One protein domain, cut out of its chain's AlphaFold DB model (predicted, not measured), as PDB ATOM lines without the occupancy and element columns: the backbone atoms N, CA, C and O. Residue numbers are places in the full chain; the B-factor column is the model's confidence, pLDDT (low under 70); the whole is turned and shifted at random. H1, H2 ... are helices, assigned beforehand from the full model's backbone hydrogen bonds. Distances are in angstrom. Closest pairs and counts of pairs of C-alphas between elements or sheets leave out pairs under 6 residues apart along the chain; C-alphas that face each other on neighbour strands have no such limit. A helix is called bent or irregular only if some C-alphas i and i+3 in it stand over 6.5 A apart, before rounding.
ATOM      1  N   ASP A   2     108.001 233.560 248.117       92.38
ATOM      2  CA  ASP A   2     108.680 234.815 247.776       92.38
ATOM      3  C   ASP A   2     109.399 235.350 249.025       92.38
ATOM      4  O   ASP A   2     108.750 235.806 249.970       92.38
ATOM      5  N   GLU A   3     110.726 235.221 249.059       94.62
ATOM      6  CA  GLU A   3     111.544 235.576 250.226       94.62
ATOM      7  C   GLU A   3     111.593 237.086 250.484       94.62
ATOM      8  O   GLU A   3     111.749 237.503 251.634       94.62
ATOM      9  N   GLU A   4     111.364 237.922 249.467       96.00
ATOM     10  CA  GLU A   4     111.324 239.380 249.635       96.00
ATOM     11  C   GLU A   4     110.178 239.803 250.565       96.00
ATOM     12  O   GLU A   4     110.291 240.770 251.323       96.00
ATOM     13  N   LYS A   5     109.090 239.022 250.588       96.00
ATOM     14  CA  LYS A   5     107.930 239.243 251.465       96.00
ATOM     15  C   LYS A   5     108.111 238.690 252.874       96.00
ATOM     16  O   LYS A   5     107.294 238.994 253.744       96.00
ATOM     17  N   TRP A   6     109.160 237.915 253.144       96.25
ATOM     18  CA  TRP A   6     109.326 237.207 254.416       96.25
ATOM     19  C   TRP A   6     109.334 238.145 255.626       96.25
ATOM     20  O   TRP A   6     108.636 237.906 256.609       96.25
ATOM     21  N   LYS A   7     110.063 239.265 255.532       96.69
ATOM     22  CA  LYS A   7     110.110 240.273 256.606       96.69
ATOM     23  C   LYS A   7     108.728 240.855 256.902       96.69
ATOM     24  O   LYS A   7     108.370 240.999 258.067       96.69
ATOM     25  N   ALA A   8     107.954 241.156 255.860       96.88
ATOM     26  CA  ALA A   8     106.598 241.675 256.010       96.88
ATOM     27  C   ALA A   8     105.661 240.627 256.630       96.88
ATOM     28  O   ALA A   8     104.877 240.959 257.515       96.88
ATOM     29  N   ILE A   9     105.782 239.358 256.225       96.19
ATOM     30  CA  ILE A   9     105.008 238.249 256.799       96.19
ATOM     31  C   ILE A   9     105.318 238.096 258.291       96.19
ATOM     32  O   ILE A   9     104.398 238.114 259.102       96.19
ATOM     33  N   LEU A  10     106.597 238.005 258.673       96.81
ATOM     34  CA  LEU A  10     106.986 237.875 260.080       96.81
ATOM     35  C   LEU A  10     106.518 239.063 260.924       96.81
ATOM     36  O   LEU A  10     106.044 238.857 262.039       96.81
ATOM     37  N   LEU A  11     106.611 240.290 260.396       97.00
ATOM     38  CA  LEU A  11     106.102 241.478 261.076       97.00
ATOM     39  C   LEU A  11     104.592 241.369 261.298       97.00
ATOM     40  O   LEU A  11     104.134 241.483 262.431       97.00
ATOM     41  N   HIS A  12     103.822 241.111 260.243       96.50
ATOM     42  CA  HIS A  12     102.363 241.080 260.320       96.50
ATOM     43  C   HIS A  12     101.812 239.885 261.101       96.50
ATOM     44  O   HIS A  12     100.727 239.989 261.664       96.50
ATOM     45  N   CYS A  13     102.557 238.785 261.183       94.88
ATOM     46  CA  CYS A  13     102.219 237.627 262.008       94.88
ATOM     47  C   CYS A  13     102.795 237.702 263.431       94.88
ATOM     48  O   CYS A  13     102.510 236.820 264.242       94.88
ATOM     49  N   SER A  14     103.601 238.718 263.755       96.38
ATOM     50  CA  SER A  14     104.115 238.899 265.113       96.38
ATOM     51  C   SER A  14     102.981 239.192 266.095       96.38
ATOM     52  O   SER A  14     101.967 239.803 265.747       96.38
ATOM     53  N   PHE A  15     103.161 238.765 267.347       95.44
ATOM     54  CA  PHE A  15     102.163 239.001 268.388       95.44
ATOM     55  C   PHE A  15     101.902 240.498 268.596       95.44
ATOM     56  O   PHE A  15     100.745 240.903 268.674       95.44
ATOM     57  N   ASP A  16     102.960 241.310 268.639       96.06
ATOM     58  CA  ASP A  16     102.859 242.745 268.907       96.06
ATOM     59  C   ASP A  16     102.096 243.467 267.797       96.06
ATOM     60  O   ASP A  16     101.119 244.161 268.081       96.06
ATOM     61  N   TYR A  17     102.445 243.218 266.530       96.94
ATOM     62  CA  TYR A  17     101.728 243.817 265.404       96.94
ATOM     63  C   TYR A  17     100.250 243.417 265.402       96.94
ATOM     64  O   TYR A  17      99.371 244.268 265.239       96.94
ATOM     65  N   MET A  18      99.962 242.124 265.587       96.19
ATOM     66  CA  MET A  18      98.591 241.618 265.629       96.19
ATOM     67  C   MET A  18      97.804 242.264 266.764       96.19
ATOM     68  O   MET A  18      96.667 242.681 266.547       96.19
ATOM     69  N   LYS A  19      98.412 242.397 267.945       95.19
ATOM     70  CA  LYS A  19      97.809 243.056 269.100       95.19
ATOM     71  C   LYS A  19      97.514 244.521 268.803       95.19
ATOM     72  O   LYS A  19      96.355 244.911 268.875       95.19
ATOM     73  N   GLU A  20      98.484 245.308 268.349       95.62
ATOM     74  CA  GLU A  20      98.279 246.716 267.964       95.62
ATOM     75  C   GLU A  20      97.167 246.890 266.916       95.62
ATOM     76  O   GLU A  20      96.401 247.851 266.963       95.62
ATOM     77  N   ASN A  21      97.011 245.914 266.019       96.38
ATOM     78  CA  ASN A  21      96.010 245.908 264.954       96.38
ATOM     79  C   ASN A  21      94.752 245.082 265.279       96.38
ATOM     80  O   ASN A  21      93.974 244.785 264.369       96.38
ATOM     81  N   ALA A  22      94.516 244.723 266.546       95.56
ATOM     82  CA  ALA A  22      93.515 243.729 266.929       95.56
ATOM     83  C   ALA A  22      92.094 244.039 266.439       95.56
ATOM     84  O   ALA A  22      91.321 243.116 266.216       95.56
ATOM     85  N   THR A  23      91.729 245.304 266.218       96.12
ATOM     86  CA  THR A  23      90.411 245.692 265.680       96.12
ATOM     87  C   THR A  23      90.113 245.088 264.306       96.12
ATOM     88  O   THR A  23      88.949 244.893 263.970       96.12
ATOM     89  N   LYS A  24      91.146 244.748 263.525       95.19
ATOM     90  CA  LYS A  24      91.015 244.100 262.211       95.19
ATOM     91  C   LYS A  24      90.708 242.602 262.303       95.19
ATOM     92  O   LYS A  24      90.312 242.012 261.304       95.19
ATOM     93  N   SER A  25      90.916 241.986 263.466       91.56
ATOM     94  CA  SER A  25      90.821 240.528 263.652       91.56
ATOM     95  C   SER A  25      89.867 240.114 264.770       91.56
ATOM     96  O   SER A  25      89.311 239.019 264.724       91.56
ATOM     97  N   ALA A  26      89.661 240.968 265.771       94.75
ATOM     98  CA  ALA A  26      88.706 240.736 266.840       94.75
ATOM     99  C   ALA A  26      87.273 240.816 266.281       94.75
ATOM    100  O   ALA A  26      86.964 241.746 265.527       94.75
ATOM    101  N   PRO A  27      86.372 239.890 266.659       93.19
ATOM    102  CA  PRO A  27      84.991 239.913 266.190       93.19
ATOM    103  C   PRO A  27      84.309 241.254 266.470       93.19
ATOM    104  O   PRO A  27      84.398 241.781 267.581       93.19
ATOM    105  N   LEU A  28      83.656 241.816 265.445       94.50
ATOM    106  CA  LEU A  28      83.039 243.151 265.474       94.50
ATOM    107  C   LEU A  28      83.964 244.247 266.039       94.50
ATOM    108  O   LEU A  28      83.527 245.114 266.794       94.50
ATOM    109  N   GLY A  29      85.263 244.184 265.739       93.50
ATOM    110  CA  GLY A  29      86.234 245.160 266.235       93.50
ATOM    111  C   GLY A  29      86.431 245.123 267.753       93.50
ATOM    112  O   GLY A  29      86.927 246.090 268.325       93.50
ATOM    113  N   GLY A  30      86.050 244.026 268.415       95.25
ATOM    114  CA  GLY A  30      86.190 243.844 269.858       95.25
ATOM    115  C   GLY A  30      85.037 244.402 270.691       95.25
ATOM    116  O   GLY A  30      85.186 244.492 271.904       95.25
ATOM    117  N   ALA A  31      83.897 244.745 270.081       95.00
ATOM    118  CA  ALA A  31      82.736 245.306 270.783       95.00
ATOM    119  C   ALA A  31      82.216 244.432 271.944       95.00
ATOM    120  O   ALA A  31      81.622 244.950 272.884       95.00
ATOM    121  N   PHE A  32      82.455 243.118 271.894       92.25
ATOM    122  CA  PHE A  32      82.044 242.176 272.940       92.25
ATOM    123  C   PHE A  32      83.063 241.994 274.075       92.25
ATOM    124  O   PHE A  32      82.773 241.279 275.029       92.25
ATOM    125  N   TRP A  33      84.253 242.594 273.982       92.69
ATOM    126  CA  TRP A  33      85.308 242.436 274.985       92.69
ATOM    127  C   TRP A  33      85.402 243.663 275.886       92.69
ATOM    128  O   TRP A  33      85.543 244.792 275.413       92.69
ATOM    129  N   GLU A  34      85.431 243.439 277.199       91.81
ATOM    130  CA  GLU A  34      85.847 244.466 278.155       91.81
ATOM    131  C   GLU A  34      87.299 244.882 277.859       91.81
ATOM    132  O   GLU A  34      88.201 244.043 277.786       91.81
ATOM    133  N   GLY A  35      87.532 246.178 277.625       89.94
ATOM    134  CA  GLY A  35      88.821 246.701 277.144       89.94
ATOM    135  C   GLY A  35      89.023 246.636 275.619       89.94
ATOM    136  O   GLY A  35      90.092 246.992 275.123       89.94
ATOM    137  N   GLY A  36      87.996 246.238 274.860       94.25
ATOM    138  CA  GLY A  36      87.971 246.270 273.398       94.25
ATOM    139  C   GLY A  36      88.855 245.212 272.732       94.25
ATOM    140  O   GLY A  36      89.271 244.229 273.344       94.25
ATOM    141  N   ALA A  37      89.167 245.412 271.446       93.62
ATOM    142  CA  ALA A  37      89.901 244.429 270.639       93.62
ATOM    143  C   ALA A  37      91.272 244.041 271.216       93.62
ATOM    144  O   ALA A  37      91.715 242.908 271.046       93.62
ATOM    145  N   GLN A  38      91.929 244.953 271.935       91.19
ATOM    146  CA  GLN A  38      93.222 244.697 272.575       91.19
ATOM    147  C   GLN A  38      93.149 243.589 273.636       91.19
ATOM    148  O   GLN A  38      94.132 242.881 273.861       91.19
ATOM    149  N   SER A  39      91.984 243.397 274.262       94.00
ATOM    150  CA  SER A  39      91.749 242.319 275.226       94.00
ATOM    151  C   SER A  39      91.594 240.951 274.564       94.00
ATOM    152  O   SER A  39      91.919 239.939 275.185       94.00
ATOM    153  N   PHE A  40      91.144 240.898 273.304       92.88
ATOM    154  CA  PHE A  40      91.043 239.647 272.547       92.88
ATOM    155  C   PHE A  40      92.430 239.021 272.342       92.88
ATOM    156  O   PHE A  40      92.638 237.837 272.608       92.88
ATOM    157  N   ILE A  41      93.418 239.840 271.967       92.19
ATOM    158  CA  ILE A  41      94.821 239.430 271.824       92.19
ATOM    159  C   ILE A  41      95.567 239.712 273.141       92.19
ATOM    160  O   ILE A  41      96.314 240.676 273.293       92.19
ATOM    161  N   HIS A  42      95.340 238.857 274.140       89.75
ATOM    162  CA  HIS A  42      95.762 239.122 275.520       89.75
ATOM    163  C   HIS A  42      97.281 238.974 275.767       89.75
ATOM    164  O   HIS A  42      97.956 239.985 275.986       89.75
ATOM    165  N   LYS A  43      97.842 237.749 275.780       89.06
ATOM    166  CA  LYS A  43      99.301 237.517 275.944       89.06
ATOM    167  C   LYS A  43      99.778 236.328 275.108       89.06
ATOM    168  O   LYS A  43      99.225 235.240 275.263       89.06
ATOM    169  N   GLY A  44     100.824 236.532 274.310       87.75
ATOM    170  CA  GLY A  44     101.410 235.553 273.389       87.75
ATOM    171  C   GLY A  44     102.574 234.764 273.981       87.75
ATOM    172  O   GLY A  44     103.630 234.684 273.367       87.75
ATOM    173  N   THR A  45     102.413 234.222 275.190       88.81
ATOM    174  CA  THR A  45     103.434 233.378 275.831       88.81
ATOM    175  C   THR A  45     102.882 231.998 276.179       88.81
ATOM    176  O   THR A  45     101.736 231.865 276.617       88.81
TER     177      THR A  45
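AT A GLANCE: This is residues 2 to 45 of the 83 residues of the protein "Sulfotransferase" of Methylococcaceae bacterium CS5 (UniProt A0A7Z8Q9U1). Picture a helical arm, H1, reaching out from a small body in which the short helices H2, H3 and H4 sit among loops. Residues 2 to 11, of which 3 to 11 belong to H1, stand free and make much of the length. The printed part has 44 residues with four named helices, in the order H1, H2, H3, H4, and no named strand; the class is all helix. The whole is loose, with a radius of gyration of the C-alphas of 12.2 A, and flat, spanning 39 by 22 by 11 A.

IN THESE COORDINATES: Find C-alpha 3 at (111.544, 235.576, 250.226); from there H1, residues 3 to 13, runs 15.2 A to C-alpha 13 at (102.219, 237.627, 262.008). H1 is irregular: C-alphas 4 and 7 are 7.1 A apart. Next come H2, residues 15 to 20, 8.6 A long, and H3, residues 27 to 30, 5.5 A. H4, residues 37 to 40, spans 5.3 A and ends at C-alpha 40, (91.043, 239.647, 272.547).

HOW THE PARTS SIT: Look first at His 12 and Met 18, the closest C-alphas of H1 and H2, 6.5 A apart: these helices are close but not clearly touching, at a steep tilt of 66 degrees, the same way. H2 and H4 are also close but not clearly touching; their closest C-alphas, of Lys 19 and Gln 38, are 6.0 A apart. H3 and H4 touch only at the corner by their link, with the C-alphas of Gly 30 and Ala 37 closest at 3.8 A. H1 is apart from H3 and H4, and H2 is apart from H3. In H2 every O i to N i+4 pair is within hydrogen-bond range, in H1 5 of 7 are, and H3 and H4 are too short for such a pair.

THE WHOLE: The C-alphas of Asp 2 and Glu 34 are the two farthest apart, 39.2 A. Without the free stretch, the body spans 23 by 18 by 11 A. The printed part has no cut; the link from H1 to H2 is tight, and those from H2 to H3 and H3 to H4 are short. The mean pLDDT of the printed part is 94.2, and no printed residue is under 70.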